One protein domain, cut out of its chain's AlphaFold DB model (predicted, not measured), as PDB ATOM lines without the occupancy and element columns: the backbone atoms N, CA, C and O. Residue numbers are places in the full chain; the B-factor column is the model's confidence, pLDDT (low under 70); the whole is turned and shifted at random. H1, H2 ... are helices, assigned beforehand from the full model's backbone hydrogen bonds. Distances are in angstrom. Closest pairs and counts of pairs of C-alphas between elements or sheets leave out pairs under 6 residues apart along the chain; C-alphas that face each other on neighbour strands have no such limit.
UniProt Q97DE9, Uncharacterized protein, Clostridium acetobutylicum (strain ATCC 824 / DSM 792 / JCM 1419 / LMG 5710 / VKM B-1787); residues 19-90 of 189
ATOM      1  N   LYS A  19     -32.628  48.486  66.907       96.38
ATOM      2  CA  LYS A  19     -33.869  48.712  67.666       96.38
ATOM      3  C   LYS A  19     -34.140  47.550  68.629       96.38
ATOM      4  O   LYS A  19     -34.453  47.809  69.786       96.38
ATOM      5  N   SER A  20     -33.954  46.303  68.193       94.62
ATOM      6  CA  SER A  20     -34.092  45.113  69.045       94.62
ATOM      7  C   SER A  20     -33.070  45.093  70.181       94.62
ATOM      8  O   SER A  20     -33.455  44.890  71.327       94.62
ATOM      9  N   LEU A  21     -31.793  45.372  69.893       94.94
ATOM     10  CA  LEU A  21     -30.728  45.483  70.896       94.94
ATOM     11  C   LEU A  21     -31.093  46.486  72.003       94.94
ATOM     12  O   LEU A  21     -31.023  46.179  73.193       94.94
ATOM     13  N   ILE A  22     -31.512  47.688  71.603       94.06
ATOM     14  CA  ILE A  22     -31.915  48.736  72.539       94.06
ATOM     15  C   ILE A  22     -33.169  48.330  73.318       94.06
ATOM     16  O   ILE A  22     -33.203  48.487  74.538       94.06
ATOM     17  N   ALA A  23     -34.177  47.779  72.643       92.88
ATOM     18  CA  ALA A  23     -35.396  47.320  73.293       92.88
ATOM     19  C   ALA A  23     -35.099  46.226  74.327       92.88
ATOM     20  O   ALA A  23     -35.566  46.305  75.451       92.88
ATOM     21  N   PHE A  24     -34.272  45.227  74.030       91.31
ATOM     22  CA  PHE A  24     -33.955  44.212  75.036       91.31
ATOM     23  C   PHE A  24     -33.214  44.793  76.244       91.31
ATOM     24  O   PHE A  24     -33.516  44.402  77.370       91.31
ATOM     25  N   ASN A  25     -32.341  45.785  76.042       90.31
ATOM     26  CA  ASN A  25     -31.644  46.439  77.149       90.31
ATOM     27  C   ASN A  25     -32.565  47.223  78.087       90.31
ATOM     28  O   ASN A  25     -32.356  47.240  79.297       90.31
ATOM     29  N   TRP A  26     -33.595  47.869  77.554       89.00
ATOM     30  CA  TRP A  26     -34.529  48.619  78.386       89.00
ATOM     31  C   TRP A  26     -35.587  47.718  79.042       89.00
ATOM     32  O   TRP A  26     -36.337  48.192  79.889       89.00
ATOM     33  N   ARG A  27     -35.742  46.461  78.588       81.44
ATOM     34  CA  ARG A  27     -36.879  45.581  78.939       81.44
ATOM     35  C   ARG A  27     -36.590  44.765  80.191       81.44
ATOM     36  O   ARG A  27     -37.535  44.374  80.870       81.44
ATOM     37  N   GLY A  28     -35.315  44.475  80.447       67.50
ATOM     38  CA  GLY A  28     -34.876  43.660  81.575       67.50
ATOM     39  C   GLY A  28     -35.292  44.238  82.929       67.50
ATOM     40  O   GLY A  28     -35.513  45.438  83.067       67.50
ATOM     41  N   PHE A  29     -35.374  43.371  83.944       58.03
ATOM     42  CA  PHE A  29     -35.721  43.746  85.325       58.03
ATOM     43  C   PHE A  29     -34.728  44.741  85.944       58.03
ATOM     44  O   PHE A  29     -35.078  45.531  86.818       58.03
ATOM     45  N   HIS A  30     -33.488  44.741  85.460       62.38
ATOM     46  CA  HIS A  30     -32.539  45.824  85.657       62.38
ATOM     47  C   HIS A  30     -32.465  46.580  84.338       62.38
ATOM     48  O   HIS A  30     -31.790  46.171  83.399       62.38
ATOM     49  N   THR A  31     -33.257  47.642  84.266       61.12
ATOM     50  CA  THR A  31     -33.376  48.519  83.103       61.12
ATOM     51  C   THR A  31     -32.045  49.201  82.791       61.12
ATOM     52  O   THR A  31     -31.026  48.980  83.448       61.12
ATOM     53  N   ASN A  32     -32.037  50.079  81.789       75.69
ATOM     54  CA  ASN A  32     -30.879  50.911  81.492       75.69
ATOM     55  C   ASN A  32     -30.321  51.586  82.771       75.69
ATOM     56  O   ASN A  32     -31.020  52.353  83.434       75.69
ATOM     57  N   ASN A  33     -29.048  51.326  83.098       76.25
ATOM     58  CA  ASN A  33     -28.410  51.788  84.341       76.25
ATOM     59  C   ASN A  33     -28.496  53.309  84.553       76.25
ATOM     60  O   ASN A  33     -28.563  53.761  85.699       76.25
ATOM     61  N   ALA A  34     -28.515  54.101  83.474       78.56
ATOM     62  CA  ALA A  34     -28.667  55.549  83.574       78.56
ATOM     63  C   ALA A  34     -30.089  55.927  84.009       78.56
ATOM     64  O   ALA A  34     -30.249  56.731  84.925       78.56
ATOM     65  N   PHE A  35     -31.114  55.299  83.419       86.94
ATOM     66  CA  PHE A  35     -32.500  55.481  83.857       86.94
ATOM     67  C   PHE A  35     -32.669  55.085  85.325       86.94
ATOM     68  O   PHE A  35     -33.177  55.882  86.109       86.94
ATOM     69  N   LYS A  36     -32.182  53.899  85.713       84.69
ATOM     70  CA  LYS A  36     -32.310  53.392  87.085       84.69
ATOM     71  C   LYS A  36     -31.648  54.318  88.105       84.69
ATOM     72  O   LYS A  36     -32.234  54.600  89.145       84.69
ATOM     73  N   SER A  37     -30.456  54.828  87.795       86.06
ATOM     74  CA  SER A  37     -29.739  55.772  88.663       86.06
ATOM     75  C   SER A  37     -30.509  57.081  88.858       86.06
ATOM     76  O   SER A  37     -30.676  57.531  89.989       86.06
ATOM     77  N   VAL A  38     -31.020  57.673  87.771       87.69
ATOM     78  CA  VAL A  38     -31.809  58.917  87.835       87.69
ATOM     79  C   VAL A  38     -33.124  58.689  88.576       87.69
ATOM     80  O   VAL A  38     -33.497  59.489  89.430       87.69
ATOM     81  N   TYR A  39     -33.814  57.590  88.279       90.50
ATOM     82  CA  TYR A  39     -35.076  57.258  88.924       90.50
ATOM     83  C   TYR A  39     -34.903  57.022  90.425       90.50
ATOM     84  O   TYR A  39     -35.659  57.578  91.216       90.50
ATOM     85  N   LYS A  40     -33.873  56.265  90.820       90.38
ATOM     86  CA  LYS A  40     -33.547  56.036  92.228       90.38
ATOM     87  C   LYS A  40     -33.322  57.353  92.966       90.38
ATOM     88  O   LYS A  40     -33.927  57.562  94.005       90.38
ATOM     89  N   TRP A  41     -32.536  58.268  92.399       91.38
ATOM     90  CA  TRP A  41     -32.310  59.584  93.003       91.38
ATOM     91  C   TRP A  41     -33.618  60.367  93.230       91.38
ATOM     92  O   TRP A  41     -33.826  60.914  94.310       91.38
ATOM     93  N   ILE A  42     -34.531  60.369  92.250       90.38
ATOM     94  CA  ILE A  42     -35.856  61.003  92.388       90.38
ATOM     95  C   ILE A  42     -36.683  60.306  93.477       90.38
ATOM     96  O   ILE A  42     -37.277  60.973  94.324       90.38
ATOM     97  N   SER A  43     -36.716  58.972  93.460       92.19
ATOM     98  CA  SER A  43     -37.439  58.162  94.441       92.19
ATOM     99  C   SER A  43     -36.952  58.435  95.861       92.19
ATOM    100  O   SER A  43     -37.785  58.610  96.746       92.19
ATOM    101  N   ASP A  44     -35.635  58.507  96.064       91.69
ATOM    102  CA  ASP A  44     -35.006  58.727  97.369       91.69
ATOM    103  C   ASP A  44     -35.326  60.132  97.916       91.69
ATOM    104  O   ASP A  44     -35.587  60.284  99.109       91.69
ATOM    105  N   ILE A  45     -35.363  61.160  97.053       93.44
ATOM    106  CA  ILE A  45     -35.731  62.536  97.442       93.44
ATOM    107  C   ILE A  45     -37.192  62.625  97.881       93.44
ATOM    108  O   ILE A  45     -37.506  63.295  98.862       93.44
ATOM    109  N   ILE A  46     -38.089  61.982  97.135       93.44
ATOM    110  CA  ILE A  46     -39.531  62.042  97.401       93.44
ATOM    111  C   ILE A  46     -39.921  61.073  98.533       93.44
ATOM    112  O   ILE A  46     -40.917  61.293  99.218       93.44
ATOM    113  N   GLY A  47     -39.135  60.016  98.758       92.94
ATOM    114  CA  GLY A  47     -39.428  58.950  99.718       92.94
ATOM    115  C   GLY A  47     -40.466  57.941  99.219       92.94
ATOM    116  O   GLY A  47     -41.201  57.372 100.024       92.94
ATOM    117  N   LEU A  48     -40.559  57.724  97.901       92.62
ATOM    118  CA  LEU A  48     -41.546  56.811  97.292       92.62
ATOM    119  C   LEU A  48     -41.324  55.341  97.672       92.62
ATOM    120  O   LEU A  48     -42.245  54.528  97.623       92.62
ATOM    121  N   ASP A  49     -40.092  54.987  98.016       91.81
ATOM    122  CA  ASP A  49     -39.687  53.662  98.478       91.81
ATOM    123  C   ASP A  49     -40.275  53.318  99.854       91.81
ATOM    124  O   ASP A  49     -40.482  52.146 100.156       91.81
ATOM    125  N   LYS A  50     -40.603  54.336 100.660       93.75
ATOM    126  CA  LYS A  50     -41.178  54.192 102.006       93.75
ATOM    127  C   LYS A  50     -42.699  54.035 102.003       93.75
ATOM    128  O   LYS A  50     -43.284  53.739 103.043       93.75
ATOM    129  N   ILE A  51     -43.344  54.242 100.856       94.12
ATOM    130  CA  ILE A  51     -44.795  54.143 100.706       94.12
ATOM    131  C   ILE A  51     -45.129  52.734 100.215       94.12
ATOM    132  O   ILE A  51     -44.970  52.428  99.033       94.12
ATOM    133  N   ASN A  52     -45.591  51.875 101.123       94.50
ATOM    134  CA  ASN A  52     -46.113  50.555 100.776       94.50
ATOM    135  C   ASN A  52     -47.546  50.666 100.249       94.50
ATOM    136  O   ASN A  52     -48.369  51.360 100.839       94.50
ATOM    137  N   ILE A  53     -47.845  49.929  99.182       92.06
ATOM    138  CA  ILE A  53     -49.193  49.837  98.614       92.06
ATOM    139  C   ILE A  53     -49.877  48.591  99.202       92.06
ATOM    140  O   ILE A  53     -49.264  47.511  99.179       92.06
ATOM    141  N   PRO A  54     -51.107  48.692  99.737       92.69
ATOM    142  CA  PRO A  54     -51.895  47.537 100.174       92.69
ATOM    143  C   PRO A  54     -52.079  46.508  99.051       92.69
ATOM    144  O   PRO A  54     -52.139  46.872  97.882       92.69
ATOM    145  N   VAL A  55     -52.143  45.213  99.372       90.38
ATOM    146  CA  VAL A  55     -52.161  44.139  98.352       90.38
ATOM    147  C   VAL A  55     -53.349  44.285  97.401       90.38
ATOM    148  O   VAL A  55     -53.206  44.078  96.201       90.38
ATOM    149  N   GLU A  56     -54.492  44.680  97.946       92.31
ATOM    150  CA  GLU A  56     -55.760  44.926  97.270       92.31
ATOM    151  C   GLU A  56     -55.739  46.120  96.303       92.31
ATOM    152  O   GLU A  56     -56.528  46.151  95.361       92.31
ATOM    153  N   GLU A  57     -54.827  47.076  96.501       89.56
ATOM    154  CA  GLU A  57     -54.683  48.269  95.656       89.56
ATOM    155  C   GLU A  57     -53.612  48.101  94.569       89.56
ATOM    156  O   GLU A  57     -53.573  48.871  93.608       89.56
ATOM    157  N   ARG A  58     -52.740  47.092  94.695       89.19
ATOM    158  CA  ARG A  58     -51.639  46.870  93.750       89.19
ATOM    159  C   ARG A  58     -52.169  46.491  92.378       89.19
ATOM    160  O   ARG A  58     -52.905  45.518  92.224       89.19
ATOM    161  N   GLN A  59     -51.658  47.150  91.340       86.25
ATOM    162  CA  GLN A  59     -51.909  46.700  89.966       86.25
ATOM    163  C   GLN A  59     -51.205  45.373  89.667       86.25
ATOM    164  O   GLN A  59     -51.642  44.595  88.817       86.25
ATOM    165  N   LYS A  60     -50.075  45.128  90.340       87.81
ATOM    166  CA  LYS A  60     -49.301  43.892  90.235       87.81
ATOM    167  C   LYS A  60     -48.771  43.489  91.600       87.81
ATOM    168  O   LYS A  60     -48.037  44.245  92.224       87.81
ATOM    169  N   ASN A  61     -49.040  42.251  92.006       87.94
ATOM    170  CA  ASN A  61     -48.727  41.758  93.354       87.94
ATOM    171  C   ASN A  61     -47.250  41.906  93.763       87.94
ATOM    172  O   ASN A  61     -46.960  42.058  94.948       87.94
ATOM    173  N   TYR A  62     -46.335  41.862  92.789       87.00
ATOM    174  CA  TYR A  62     -44.891  41.961  93.003       87.00
ATOM    175  C   TYR A  62     -44.359  43.405  93.106       87.00
ATOM    176  O   TYR A  62     -43.180  43.583  93.395       87.00
ATOM    177  N   LEU A  63     -45.189  44.424  92.859       90.56
ATOM    178  CA  LEU A  63     -44.845  45.839  93.029       90.56
ATOM    179  C   LEU A  63     -45.413  46.298  94.376       90.56
ATOM    180  O   LEU A  63     -46.592  46.601  94.500       90.56
ATOM    181  N   THR A  64     -44.590  46.256  95.418       93.06
ATOM    182  CA  THR A  64     -45.020  46.453  96.806       93.06
ATOM    183  C   THR A  64     -44.990  47.909  97.252       93.06
ATOM    184  O   THR A  64     -45.666  48.248  98.222       93.06
ATOM    185  N   THR A  65     -44.218  48.763  96.574       94.06
ATOM    186  CA  THR A  65     -44.044  50.181  96.927       94.06
ATOM    187  C   THR A  65     -44.483  51.121  95.806       94.06
ATOM    188  O   THR A  65     -44.448  50.759  94.626       94.06
ATOM    189  N   ALA A  66     -44.821  52.365  96.159       93.44
ATOM    190  CA  ALA A  66     -45.124  53.422  95.190       93.44
ATOM    191  C   ALA A  66     -43.961  53.656  94.215       93.44
ATOM    192  O   ALA A  66     -44.182  53.869  93.022       93.44
ATOM    193  N   SER A  67     -42.718  53.544  94.695       93.75
ATOM    194  CA  SER A  67     -41.532  53.623  93.841       93.75
ATOM    195  C   SER A  67     -41.515  52.530  92.769       93.75
ATOM    196  O   SER A  67     -41.275  52.822  91.600       93.75
ATOM    197  N   GLN A  68     -41.827  51.282  93.114       91.50
ATOM    198  CA  GLN A  68     -41.826  50.185  92.144       91.50
ATOM    199  C   GLN A  68     -42.945  50.330  91.101       91.50
ATOM    200  O   GLN A  68     -42.705  50.122  89.906       91.50
ATOM    201  N   GLU A  69     -44.156  50.722  91.511       91.25
ATOM    202  CA  GLU A  69     -45.262  50.965  90.572       91.25
ATOM    203  C   GLU A  69     -45.000  52.146  89.632       91.25
ATOM    204  O   GLU A  69     -45.274  52.065  88.426       91.25
ATOM    205  N   MET A  70     -44.423  53.232  90.152       92.31
ATOM    206  CA  MET A  70     -44.094  54.404  89.349       92.31
ATOM    207  C   MET A  70     -42.936  54.122  88.382       92.31
ATOM    208  O   MET A  70     -43.036  54.499  87.211       92.31
ATOM    209  N   GLU A  71     -41.895  53.388  88.799       91.50
ATOM    210  CA  GLU A  71     -40.805  52.952  87.910       91.50
ATOM    211  C   GLU A  71     -41.374  52.143  86.743       91.50
ATOM    212  O   GLU A  71     -41.133  52.448  85.570       91.50
ATOM    213  N   HIS A  72     -42.200  51.148  87.074       90.31
ATOM    214  CA  HIS A  72     -42.840  50.276  86.104       90.31
ATOM    215  C   HIS A  72     -43.690  51.064  85.098       90.31
ATOM    216  O   HIS A  72     -43.574  50.868  83.885       90.31
ATOM    217  N   SER A  73     -44.510  51.992  85.589       91.25
ATOM    218  CA  SER A  73     -45.398  52.817  84.765       91.25
ATOM    219  C   SER A  73     -44.627  53.757  83.839       91.25
ATOM    220  O   SER A  73     -44.974  53.902  82.662       91.25
ATOM    221  N   ILE A  74     -43.545  54.367  84.330       92.19
ATOM    222  CA  ILE A  74     -42.673  55.223  83.519       92.19
ATOM    223  C   ILE A  74     -42.015  54.405  82.409       92.19
ATOM    224  O   ILE A  74     -42.036  54.835  81.255       92.19
ATOM    225  N   LEU A  75     -41.475  53.226  82.728       91.25
ATOM    226  CA  LEU A  75     -40.866  52.336  81.739       91.25
ATOM    227  C   LEU A  75     -41.873  51.914  80.672       91.25
ATOM    228  O   LEU A  75     -41.582  52.038  79.485       91.25
ATOM    229  N   LEU A  76     -43.081  51.500  81.067       91.44
ATOM    230  CA  LEU A  76     -44.155  51.173  80.124       91.44
ATOM    231  C   LEU A  76     -44.484  52.350  79.203       91.44
ATOM    232  O   LEU A  76     -44.635  52.162  77.995       91.44
ATOM    233  N   ARG A  77     -44.561  53.572  79.743       94.06
ATOM    234  CA  ARG A  77     -44.760  54.776  78.928       94.06
ATOM    235  C   ARG A  77     -43.612  54.970  77.939       94.06
ATOM    236  O   ARG A  77     -43.877  55.172  76.759       94.06
ATOM    237  N   LYS A  78     -42.354  54.853  78.381       93.00
ATOM    238  CA  LYS A  78     -41.171  54.965  77.507       93.00
ATOM    239  C   LYS A  78     -41.143  53.902  76.414       93.00
ATOM    240  O   LYS A  78     -40.755  54.202  75.288       93.00
ATOM    241  N   TYR A  79     -41.627  52.702  76.706       93.19
ATOM    242  CA  TYR A  79     -41.817  51.658  75.707       93.19
ATOM    243  C   TYR A  79     -42.889  51.987  74.678       93.19
ATOM    244  O   TYR A  79     -42.676  51.771  73.491       93.19
ATOM    245  N   ARG A  80     -44.034  52.521  75.106       95.06
ATOM    246  CA  ARG A  80     -45.089  52.951  74.177       95.06
ATOM    247  C   ARG A  80     -44.609  54.089  73.280       95.06
ATOM    248  O   ARG A  80     -44.853  54.047  72.083       95.06
ATOM    249  N   GLU A  81     -43.885  55.059  73.843       96.69
ATOM    250  CA  GLU A  81     -43.210  56.106  73.065       96.69
ATOM    251  C   GLU A  81     -42.286  55.470  72.008       96.69
ATOM    252  O   GLU A  81     -42.403  55.789  70.825       96.69
ATOM    253  N   PHE A  82     -41.444  54.508  72.408       96.12
ATOM    254  CA  PHE A  82     -40.526  53.801  71.507       96.12
ATOM    255  C   PHE A  82     -41.228  53.073  70.360       96.12
ATOM    256  O   PHE A  82     -40.785  53.174  69.218       96.12
ATOM    257  N   LEU A  83     -42.313  52.353  70.657       94.31
ATOM    258  CA  LEU A  83     -43.107  51.639  69.652       94.31
ATOM    259  C   LEU A  83     -43.799  52.591  68.667       94.31
ATOM    260  O   LEU A  83     -44.045  52.204  67.531       94.31
ATOM    261  N   ASN A  84     -44.053  53.833  69.082       97.00
ATOM    262  CA  ASN A  84     -44.570  54.908  68.237       97.00
ATOM    263  C   ASN A  84     -43.453  55.762  67.604       97.00
ATOM    264  O   ASN A  84     -43.710  56.893  67.206       97.00
ATOM    265  N   ASP A  85     -42.212  55.264  67.553       96.81
ATOM    266  CA  ASP A  85     -41.046  55.973  67.007       96.81
ATOM    267  C   ASP A  85     -40.813  57.362  67.655       96.81
ATOM    268  O   ASP A  85     -40.425  58.340  67.012       96.81
ATOM    269  N   THR A  86     -41.025  57.459  68.972       97.31
ATOM    270  CA  THR A  86     -40.812  58.674  69.777       97.31
ATOM    271  C   THR A  86     -40.106  58.373  71.105       97.31
ATOM    272  O   THR A  86     -39.851  57.226  71.476       97.31
ATOM    273  N   GLY A  87     -39.748  59.425  71.844       95.44
ATOM    274  CA  GLY A  87     -39.174  59.296  73.181       95.44
ATOM    275  C   GLY A  87     -37.696  58.896  73.211       95.44
ATOM    276  O   GLY A  87     -37.009  58.776  72.194       95.44
ATOM    277  N   ILE A  88     -37.184  58.727  74.432       92.56
ATOM    278  CA  ILE A  88     -35.741  58.620  74.689       92.56
ATOM    279  C   ILE A  88     -35.123  57.327  74.146       92.56
ATOM    280  O   ILE A  88     -34.032  57.354  73.579       92.56
ATOM    281  N   ILE A  89     -35.836  56.205  74.263       94.94
ATOM    282  CA  ILE A  89     -35.372  54.896  73.785       94.94
ATOM    283  C   ILE A  89     -35.217  54.931  72.258       94.94
ATOM    284  O   ILE A  89     -34.209  54.475  71.719       94.94
ATOM    285  N   TYR A  90     -36.179  55.543  71.557       96.69
ATOM    286  CA  TYR A  90     -36.133  55.679  70.104       96.69
ATOM    287  C   TYR A  90     -35.002  56.603  69.652       96.69
ATOM    288  O   TYR A  90     -34.255  56.260  68.735       96.69
TER     289      TYR A  90
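What this domain is: This is residues 19 to 90 of the 189 residues of an uncharacterized protein of Clostridium acetobutylicum (strain ATCC 824 / DSM 792 / JCM 1419 / LMG 5710 / VKM B-1787) (UniProt Q97DE9). One long helix, H3, makes the backbone of the shape, with H1 alongside its last part and H2 alongside its first part, both running against it, and the short H4 folding back at its far end to meet both H3 and H1. The contacts are few, and a long loop, residues 47 to 65, swings round the end where H3 begins. The printed part has 72 residues with four named helices, H1, H2, H3 and H4 in that order, and no named strand; the class is all helix. It is only just compact, close to loose, with a radius of gyration of the C-alphas of 13.2 A, and its C-alphas span 37 by 25 by 18 A.

How they stand to each other: H1, residues 19 to 27, touches H4, residues 87 to 90, the closest C-alphas being those of Ile 22 and Ile 89, 7.2 A apart. H1 and H3, residues 66 to 83, are near each other, with 11 pairs of C-alphas within 10 A. H2, residues 33 to 46, follows H1 after a tight link of 5 residues, yet the two are apart. H2 and H3 are close but not clearly touching, the closest C-alphas being those of Ser 43 and Ser 67 at 6.1 A. They run opposite ways at a steep tilt of 40 degrees. H3 touches H4 with residues 78 to 82 alone; the closest C-alphas are those of Phe 82 and Tyr 90, 5.0 A apart. H2 and H4 are apart. In H1, H2 and H3 every O i to N i+4 pair is within hydrogen-bond range; H4 is too short for such a pair, and its one O i to N i+3 pair is within range.

Where its parts are: H1 begins at C-alpha 19, (-33.869, 48.712, 67.666), and is 12.1 A long from first to last C-alpha. H2 measures 20.0 A from C-alpha 33 to C-alpha 46. H3, the longest helix with 18 residues, starts at C-alpha 66, (-45.124, 53.422, 95.190), and covers 25.7 A. H4 spans 5.6 A and ends at C-alpha 90, (-36.133, 55.679, 70.104).

The domain as a whole: The two C-alphas farthest apart are those of Lys 19 and Pro 54, at 37.2 A, while the first and last printed C-alphas, those of Lys 19 and Tyr 90, are 7.7 A apart. The printed part has no cut. The link from H2 to H3, 19 residues, is long; its C-alphas lie 11 to 21 A from the mean of the C-alphas. The link from H3 to H4, 3 residues, is tight. The mean pLDDT of the printed part is 89.7, and residues 28 to 31 are under 70.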